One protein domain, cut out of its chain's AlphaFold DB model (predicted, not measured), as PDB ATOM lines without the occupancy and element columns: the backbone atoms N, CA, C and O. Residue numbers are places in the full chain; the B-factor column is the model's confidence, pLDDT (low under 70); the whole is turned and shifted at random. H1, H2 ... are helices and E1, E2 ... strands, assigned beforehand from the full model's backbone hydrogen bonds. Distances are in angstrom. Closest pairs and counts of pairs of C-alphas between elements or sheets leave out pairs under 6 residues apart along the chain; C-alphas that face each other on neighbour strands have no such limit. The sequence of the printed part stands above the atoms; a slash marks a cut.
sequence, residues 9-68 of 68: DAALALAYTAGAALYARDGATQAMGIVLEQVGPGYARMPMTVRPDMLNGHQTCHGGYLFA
ATOM      1  N   ASP A   9       4.141 -15.897  -3.808       94.62
ATOM      2  CA  ASP A   9       3.941 -16.254  -2.403       94.62
ATOM      3  C   ASP A   9       4.178 -17.748  -2.196       94.62
ATOM      4  O   ASP A   9       4.889 -18.151  -1.270       94.62
ATOM      5  N   ALA A  10       3.670 -18.578  -3.112       96.00
ATOM      6  CA  ALA A  10       3.957 -20.007  -3.105       96.00
ATOM      7  C   ALA A  10       5.465 -20.283  -3.269       96.00
ATOM      8  O   ALA A  10       6.024 -21.131  -2.568       96.00
ATOM      9  N   ALA A  11       6.147 -19.546  -4.152       96.06
ATOM     10  CA  ALA A  11       7.588 -19.679  -4.351       96.06
ATOM     11  C   ALA A  11       8.396 -19.244  -3.116       96.06
ATOM     12  O   ALA A  11       9.373 -19.907  -2.761       96.06
ATOM     13  N   LEU A  12       7.988 -18.168  -2.435       96.81
ATOM     14  CA  LEU A  12       8.584 -17.735  -1.168       96.81
ATOM     15  C   LEU A  12       8.406 -18.797  -0.081       96.81
ATOM     16  O   LEU A  12       9.384 -19.189   0.553       96.81
ATOM     17  N   ALA A  13       7.185 -19.305   0.106       97.38
ATOM     18  CA  ALA A  13       6.890 -20.337   1.100       97.38
ATOM     19  C   ALA A  13       7.714 -21.614   0.864       97.38
ATOM     20  O   ALA A  13       8.262 -22.195   1.810       97.38
ATOM     21  N   LEU A  14       7.860 -22.022  -0.402       97.62
ATOM     22  CA  LEU A  14       8.714 -23.141  -0.784       97.62
ATOM     23  C   LEU A  14      10.187 -22.867  -0.461       97.62
ATOM     24  O   LEU A  14      10.846 -23.728   0.120       97.62
ATOM     25  N   ALA A  15      10.699 -21.678  -0.793       98.25
ATOM     26  CA  ALA A  15      12.085 -21.299  -0.525       98.25
ATOM     27  C   ALA A  15      12.400 -21.314   0.982       98.25
ATOM     28  O   ALA A  15      13.408 -21.896   1.387       98.25
ATOM     29  N   TYR A  16      11.512 -20.763   1.816       98.12
ATOM     30  CA  TYR A  16      11.645 -20.816   3.276       98.12
ATOM     31  C   TYR A  16      11.649 -22.248   3.803       98.12
ATOM     32  O   TYR A  16      12.531 -22.614   4.578       98.12
ATOM     33  N   THR A  17      10.699 -23.073   3.357       98.25
ATOM     34  CA  THR A  17      10.588 -24.463   3.817       98.25
ATOM     35  C   THR A  17      11.817 -25.279   3.412       98.25
ATOM     36  O   THR A  17      12.383 -25.997   4.235       98.25
ATOM     37  N   ALA A  18      12.273 -25.138   2.164       98.12
ATOM     38  CA  ALA A  18      13.459 -25.822   1.661       98.12
ATOM     39  C   ALA A  18      14.731 -25.372   2.393       98.12
ATOM     40  O   ALA A  18      15.500 -26.220   2.851       98.12
ATOM     41  N   GLY A  19      14.927 -24.058   2.548       98.06
ATOM     42  CA  GLY A  19      16.078 -23.481   3.243       98.06
ATOM     43  C   GLY A  19      16.147 -23.909   4.708       98.06
ATOM     44  O   GLY A  19      17.180 -24.408   5.149       98.06
ATOM     45  N   ALA A  20      15.032 -23.807   5.440       97.94
ATOM     46  CA  ALA A  20      14.955 -24.235   6.835       97.94
ATOM     47  C   ALA A  20      15.225 -25.739   6.988       97.94
ATOM     48  O   ALA A  20      15.998 -26.145   7.855       97.94
ATOM     49  N   ALA A  21      14.640 -26.573   6.122       98.38
ATOM     50  CA  ALA A  21      14.841 -28.016   6.175       98.38
ATOM     51  C   ALA A  21      16.289 -28.421   5.857       98.38
ATOM     52  O   ALA A  21      16.797 -29.365   6.465       98.38
ATOM     53  N   LEU A  22      16.937 -27.769   4.883       97.69
ATOM     54  CA  LEU A  22      18.345 -28.005   4.540       97.69
ATOM     55  C   LEU A  22      19.257 -27.599   5.696       97.69
ATOM     56  O   LEU A  22      20.033 -28.423   6.169       97.69
ATOM     57  N   TYR A  23      19.091 -26.374   6.199       98.19
ATOM     58  CA  TYR A  23      19.900 -25.844   7.291       98.19
ATOM     59  C   TYR A  23      19.792 -26.695   8.560       98.19
ATOM     60  O   TYR A  23      20.807 -27.019   9.172       98.19
ATOM     61  N   ALA A  24      18.579 -27.122   8.930       98.19
ATOM     62  CA  ALA A  24      18.336 -27.881  10.156       98.19
ATOM     63  C   ALA A  24      19.092 -29.220  10.221       98.19
ATOM     64  O   ALA A  24      19.436 -29.667  11.313       98.19
ATOM     65  N   ARG A  25      19.355 -29.860   9.073       97.88
ATOM     66  CA  ARG A  25      20.042 -31.163   9.002       97.88
ATOM     67  C   ARG A  25      21.517 -31.073   8.608       97.88
ATOM     68  O   ARG A  25      22.197 -32.095   8.606       97.88
ATOM     69  N   ASP A  26      21.998 -29.888   8.250       98.00
ATOM     70  CA  ASP A  26      23.379 -29.675   7.834       98.00
ATOM     71  C   ASP A  26      24.258 -29.300   9.033       98.00
ATOM     72  O   ASP A  26      24.417 -28.132   9.400       98.00
ATOM     73  N   GLY A  27      24.841 -30.324   9.657       97.75
ATOM     74  CA  GLY A  27      25.756 -30.135  10.778       97.75
ATOM     75  C   GLY A  27      27.087 -29.478  10.390       97.75
ATOM     76  O   GLY A  27      27.708 -28.857  11.248       97.75
ATOM     77  N   ALA A  28      27.529 -29.578   9.131       96.56
ATOM     78  CA  ALA A  28      28.796 -28.991   8.691       96.56
ATOM     79  C   ALA A  28      28.684 -27.463   8.621       96.56
ATOM     80  O   ALA A  28      29.481 -26.760   9.244       96.56
ATOM     81  N   THR A  29      27.632 -26.964   7.965       97.00
ATOM     82  CA  THR A  29      27.261 -25.541   7.944       97.00
ATOM     83  C   THR A  29      27.177 -24.972   9.364       97.00
ATOM     84  O   THR A  29      27.792 -23.945   9.668       97.00
ATOM     85  N   GLN A  30      26.486 -25.668  10.273       97.19
ATOM     86  CA  GLN A  30      26.350 -25.236  11.669       97.19
ATOM     87  C   GLN A  30      27.692 -25.246  12.424       97.19
ATOM     88  O   GLN A  30      28.000 -24.290  13.134       97.19
ATOM     89  N   ALA A  31      28.525 -26.277  12.249       96.94
ATOM     90  CA  ALA A  31      29.838 -26.381  12.897       96.94
ATOM     91  C   ALA A  31      30.831 -25.306  12.420       96.94
ATOM     92  O   ALA A  31      31.684 -24.851  13.188       96.94
ATOM     93  N   MET A  32      30.706 -24.871  11.165       97.44
ATOM     94  CA  MET A  32      31.463 -23.744  10.617       97.44
ATOM     95  C   MET A  32      30.940 -22.380  11.096       97.44
ATOM     96  O   MET A  32      31.604 -21.367  10.893       97.44
ATOM     97  N   GLY A  33      29.787 -22.332  11.773       97.19
ATOM     98  CA  GLY A  33      29.161 -21.084  12.207       97.19
ATOM     99  C   GLY A  33      28.512 -20.309  11.059       97.19
ATOM    100  O   GLY A  33      28.384 -19.088  11.141       97.19
ATOM    101  N   ILE A  34      28.127 -21.003   9.985       98.19
ATOM    102  CA  ILE A  34      27.353 -20.424   8.890       98.19
ATOM    103  C   ILE A  34      25.896 -20.280   9.346       98.19
ATOM    104  O   ILE A  34      25.315 -21.194   9.942       98.19
ATOM    105  N   VAL A  35      25.282 -19.137   9.054       97.69
ATOM    106  CA  VAL A  35      23.892 -18.838   9.430       97.69
ATOM    107  C   VAL A  35      23.034 -18.689   8.179       97.69
ATOM    108  O   VAL A  35      23.467 -18.078   7.210       97.69
ATOM    109  N   LEU A  36      21.806 -19.215   8.178       97.75
ATOM    110  CA  LEU A  36      20.825 -18.870   7.147       97.75
ATOM    111  C   LEU A  36      20.190 -17.518   7.492       97.75
ATOM    112  O   LEU A  36      19.282 -17.448   8.313       97.75
ATOM    113  N   GLU A  37      20.683 -16.440   6.887       98.06
ATOM    114  CA  GLU A  37      20.227 -15.081   7.201       98.06
ATOM    115  C   GLU A  37      19.007 -14.667   6.372       98.06
ATOM    116  O   GLU A  37      18.114 -13.979   6.862       98.06
ATOM    117  N   GLN A  38      18.958 -15.082   5.105       98.19
ATOM    118  CA  GLN A  38      17.851 -14.775   4.204       98.19
ATOM    119  C   GLN A  38      17.708 -15.861   3.144       98.19
ATOM    120  O   GLN A  38      18.699 -16.424   2.681       98.19
ATOM    121  N   VAL A  39      16.475 -16.121   2.715       98.06
ATOM    122  CA  VAL A  39      16.175 -17.047   1.623       98.06
ATOM    123  C   VAL A  39      14.989 -16.533   0.817       98.06
ATOM    124  O   VAL A  39      14.069 -15.924   1.361       98.06
ATOM    125  N   GLY A  40      15.016 -16.767  -0.489       97.12
ATOM    126  CA  GLY A  40      13.899 -16.486  -1.378       97.12
ATOM    127  C   GLY A  40      14.051 -17.214  -2.713       97.12
ATOM    128  O   GLY A  40      15.005 -17.972  -2.905       97.12
ATOM    129  N   PRO A  41      13.114 -17.022  -3.654       95.75
ATOM    130  CA  PRO A  41      13.161 -17.701  -4.941       95.75
ATOM    131  C   PRO A  41      14.485 -17.431  -5.670       95.75
ATOM    132  O   PRO A  41      14.789 -16.294  -6.024       95.75
ATOM    133  N   GLY A  42      15.275 -18.488  -5.876       95.56
ATOM    134  CA  GLY A  42      16.543 -18.428  -6.605       95.56
ATOM    135  C   GLY A  42      17.751 -17.906  -5.819       95.56
ATOM    136  O   GLY A  42      18.809 -17.755  -6.424       95.56
ATOM    137  N   TYR A  43      17.640 -17.640  -4.511       97.25
ATOM    138  CA  TYR A  43      18.791 -17.201  -3.713       97.25
ATOM    139  C   TYR A  43      18.701 -17.579  -2.226       97.25
ATOM    140  O   TYR A  43      17.625 -17.732  -1.649       97.25
ATOM    141  N   ALA A  44      19.867 -17.642  -1.587       98.00
ATOM    142  CA  ALA A  44      20.027 -17.636  -0.139       98.00
ATOM    143  C   ALA A  44      21.229 -16.756   0.222       98.00
ATOM    144  O   ALA A  44      22.181 -16.646  -0.551       98.00
ATOM    145  N   ARG A  45      21.181 -16.112   1.387       98.31
ATOM    146  CA  ARG A  45      22.275 -15.308   1.934       98.31
ATOM    147  C   ARG A  45      22.714 -15.923   3.249       98.31
ATOM    148  O   ARG A  45      21.892 -16.099   4.150       98.31
ATOM    149  N   MET A  46      23.995 -16.267   3.323       97.94
ATOM    150  CA  MET A  46      24.552 -16.994   4.455       97.94
ATOM    151  C   MET A  46      25.900 -16.398   4.871       97.94
ATOM    152  O   MET A  46      26.873 -16.535   4.128       97.94
ATOM    153  N   PRO A  47      25.983 -15.697   6.013       98.12
ATOM    154  CA  PRO A  47      27.253 -15.235   6.552       98.12
ATOM    155  C   PRO A  47      27.985 -16.355   7.297       98.12
ATOM    156  O   PRO A  47      27.365 -17.204   7.936       98.12
ATOM    157  N   MET A  48      29.317 -16.296   7.262       98.12
ATOM    158  CA  MET A  48      30.229 -17.139   8.038       98.12
ATOM    159  C   MET A  48      31.314 -16.265   8.664       98.12
ATOM    160  O   MET A  48      31.967 -15.487   7.967       98.12
ATOM    161  N   THR A  49      31.548 -16.402   9.967       97.75
ATOM    162  CA  THR A  49      32.711 -15.779  10.607       97.75
ATOM    163  C   THR A  49      33.937 -16.669  10.429       97.75
ATOM    164  O   THR A  49      33.989 -17.769  10.971       97.75
ATOM    165  N   VAL A  50      34.948 -16.183   9.702       97.75
ATOM    166  CA  VAL A  50      36.223 -16.900   9.545       97.75
ATOM    167  C   VAL A  50      36.965 -16.930  10.880       97.75
ATOM    168  O   VAL A  50      37.226 -15.888  11.483       97.75
ATOM    169  N   ARG A  51      37.320 -18.134  11.331       97.81
ATOM    170  CA  ARG A  51      38.047 -18.379  12.583       97.81
ATOM    171  C   ARG A  51      39.532 -18.668  12.337       97.81
ATOM    172  O   ARG A  51      39.891 -19.086  11.238       97.81
ATOM    173  N   PRO A  52      40.407 -18.511  13.350       98.12
ATOM    174  CA  PRO A  52      41.842 -18.766  13.198       98.12
ATOM    175  C   PRO A  52      42.200 -20.175  12.706       98.12
ATOM    176  O   PRO A  52      43.127 -20.331  11.920       98.12
ATOM    177  N   ASP A  53      41.451 -21.201  13.114       97.56
ATOM    178  CA  ASP A  53      41.669 -22.590  12.688       97.56
ATOM    179  C   ASP A  53      41.176 -22.890  11.259       97.56
ATOM    180  O   ASP A  53      41.395 -23.983  10.740       97.56
ATOM    181  N   MET A  54      40.546 -21.910  10.604       98.12
ATOM    182  CA  MET A  54      40.115 -21.997   9.207       98.12
ATOM    183  C   MET A  54      41.131 -21.399   8.228       98.12
ATOM    184  O   MET A  54      40.906 -21.411   7.016       98.12
ATOM    185  N   LEU A  55      42.236 -20.840   8.730       98.56
ATOM    186  CA  LEU A  55      43.226 -20.161   7.906       98.56
ATOM    187  C   LEU A  55      44.203 -21.147   7.254       98.56
ATOM    188  O   LEU A  55      44.603 -22.151   7.839       98.56
ATOM    189  N   ASN A  56      44.619 -20.838   6.030       97.88
ATOM    190  CA  ASN A  56      45.723 -21.511   5.351       97.88
ATOM    191  C   ASN A  56      47.089 -20.921   5.773       97.88
ATOM    192  O   ASN A  56      47.173 -19.987   6.573       97.88
ATOM    193  N   GLY A  57      48.178 -21.419   5.173       97.88
ATOM    194  CA  GLY A  57      49.543 -20.934   5.436       97.88
ATOM    195  C   GLY A  57      49.809 -19.462   5.074       97.88
ATOM    196  O   GLY A  57      50.815 -18.909   5.505       97.88
ATOM    197  N   HIS A  58      48.913 -18.813   4.327       97.94
ATOM    198  CA  HIS A  58      48.970 -17.390   3.973       97.94
ATOM    199  C   HIS A  58      48.071 -16.512   4.855       97.94
ATOM    200  O   HIS A  58      47.884 -15.339   4.543       97.94
ATOM    201  N   GLN A  59      47.508 -17.058   5.938       97.69
ATOM    202  CA  GLN A  59      46.592 -16.351   6.842       97.69
ATOM    203  C   GLN A  59      45.303 -15.852   6.162       97.69
ATOM    204  O   GLN A  59      44.718 -14.850   6.566       97.69
ATOM    205  N   THR A  60      44.828 -16.571   5.144       98.25
ATOM    206  CA  THR A  60      43.510 -16.349   4.528       98.25
ATOM    207  C   THR A  60      42.629 -17.578   4.709       98.25
ATOM    208  O   THR A  60      43.137 -18.663   4.992       98.25
ATOM    209  N   CYS A  61      41.306 -17.427   4.576       98.38
ATOM    210  CA  CYS A  61      40.389 -18.563   4.695       98.38
ATOM    211  C   CYS A  61      40.796 -19.671   3.714       98.38
ATOM    212  O   CYS A  61      40.983 -19.423   2.518       98.38
ATOM    213  N   HIS A  62      40.979 -20.888   4.222       98.38
ATOM    214  CA  HIS A  62      41.351 -22.022   3.395       98.38
ATOM    215  C   HIS A  62      40.236 -22.302   2.379       98.38
ATOM    216  O   HIS A  62      39.062 -22.363   2.738       98.38
ATOM    217  N   GLY A  63      40.601 -22.520   1.112       97.94
ATOM    218  CA  GLY A  63      39.626 -22.692   0.026       97.94
ATOM    219  C   GLY A  63      38.628 -23.827   0.267       97.94
ATOM    220  O   GLY A  63      37.478 -23.723  -0.135       97.94
ATOM    221  N   GLY A  64      39.041 -24.864   1.003       97.56
ATOM    222  CA  GLY A  64      38.149 -25.935   1.454       97.56
ATOM    223  C   GLY A  64      36.966 -25.450   2.302       97.56
ATOM    224  O   GLY A  64      35.866 -25.920   2.072       97.56
ATOM    225  N   TYR A  65      37.155 -24.479   3.207       97.12
ATOM    226  CA  TYR A  65      36.053 -23.895   3.991       97.12
ATOM    227  C   TYR A  65      35.190 -22.931   3.169       97.12
ATOM    228  O   TYR A  65      34.023 -22.745   3.481       97.12
ATOM    229  N   LEU A  66      35.754 -22.300   2.131       96.56
ATOM    230  CA  LEU A  66      34.991 -21.431   1.226       96.56
ATOM    231  C   LEU A  66      34.108 -22.218   0.250       96.56
ATOM    232  O   LEU A  66      33.104 -21.689  -0.212       96.56
ATOM    233  N   PHE A  67      34.527 -23.428  -0.120       96.25
ATOM    234  CA  PHE A  67      33.821 -24.282  -1.074       96.25
ATOM    235  C   PHE A  67      32.798 -25.217  -0.417       96.25
ATOM    236  O   PHE A  67      31.848 -25.614  -1.091       96.25
ATOM    237  N   ALA A  68      33.050 -25.618   0.834       90.44
ATOM    238  CA  ALA A  68      32.251 -26.594   1.573       90.44
ATOM    239  C   ALA A  68      30.794 -26.167   1.797       90.44
ATOM    240  O   ALA A  68      30.520 -24.948   1.858       90.44
TER     241      ALA A  68
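AT A GLANCE: This is residues 9 to 68 of the 68 residues of an uncharacterized protein of Paraburkholderia sp (UniProt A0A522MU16). Picture a long, loose piece: at one end the long helix H1 runs on a slant, with the small hairpin E1 E2 packed beside its residues 11 to 20, and from this hairpin residues 46 to 62 reach as a long arm to the other end, where the chain folds back round Gly 57 into the short helix H3. Between H1 and the hairpin the short helix H2 makes the turn, and residues 32 to 37 bring the chain back toward the start of H1. The printed part has 60 residues, with three named helices and two named strands in the order H1, H2, E1, E2, H3; the strands make one antiparallel sheet of order E1 - E2, and the class is mostly helix. The whole is loose, with a radius of gyration of the C-alphas of 13.9 A and spans of 46 by 19 by 14 A.

HOW THE PARTS SIT: Start at the first printed residue, where H1 takes up residues 9 to 25. One residue on, H2 takes up residues 27 to 31, and the two helices are close but not clearly touching: their closest C-alphas, those of Tyr 23 and Thr 29, are 7.4 A apart. Read on to E1, residues 38 to 40, which comes back to H1 with 7 pairs of C-alphas within 8 A; the closest are those of Ala 15 and Gly 40, 5.2 A apart. After a tight link you reach E2, residues 43 to 45, and E1 and E2 form a hairpin, antiparallel with 176 degrees between their directions. Look across it at the C-alphas of Val 39 and Ala 44, which face each other at 4.3 A. Backbone N 45 and O 38 are within hydrogen-bond range at 2.8 A, and so are N 40 and O 43 at 3.0 A. E2 has 1 pair of C-alphas within 8 A of H1, those of Gly 19 and Ala 44, 7.8 A apart. Last comes H3, residues 63 to 67, which is apart from H1, H2 and E1; H2 is also apart from E2. No named helix touches another. In H2 and H3 every O i to N i+4 pair is within hydrogen-bond range; in H1 it is 12 of 13.

IN THESE COORDINATES: Find C-alpha 9 at (3.941, -16.254, -2.403); from there H1 runs 24.7 A to C-alpha 25 at (20.042, -31.163, 9.002). H2, from Gly 27 to Ala 31, is 5.9 A from first to last C-alpha. Next look at C-alpha 38 at (17.851, -14.775, 4.204), where E1 begins; it runs 7.1 A to Gly 40. E2 runs 6.9 A from Tyr 43 to Arg 45. H3 runs 6.1 A from Gly 63 to Phe 67, whose C-alpha stands at (33.821, -24.282, -1.074).

THE WHOLE: Compare C-alpha 9 with C-alpha 57 at (49.543, -20.934, 5.436): Asp 9 and Gly 57 hold the two C-alphas farthest apart, at 46.5 A. From the first to the last printed C-alpha, Asp 9 to Ala 68, it is 30.4 A, and Ala 68 is the chain's last residue. The printed part has no cut. The links H1 to H2 and E1 to E2 are tight, H2 to E1 is short with 6 residues, and E2 to H3 is long with 17 residues, 46 to 62, which hold no named element. The C-alphas of that stretch lie 5 to 24 A from the mean of all C-alphas. The mean pLDDT of the printed part of this predicted model is 97.5, and no printed residue is under 70.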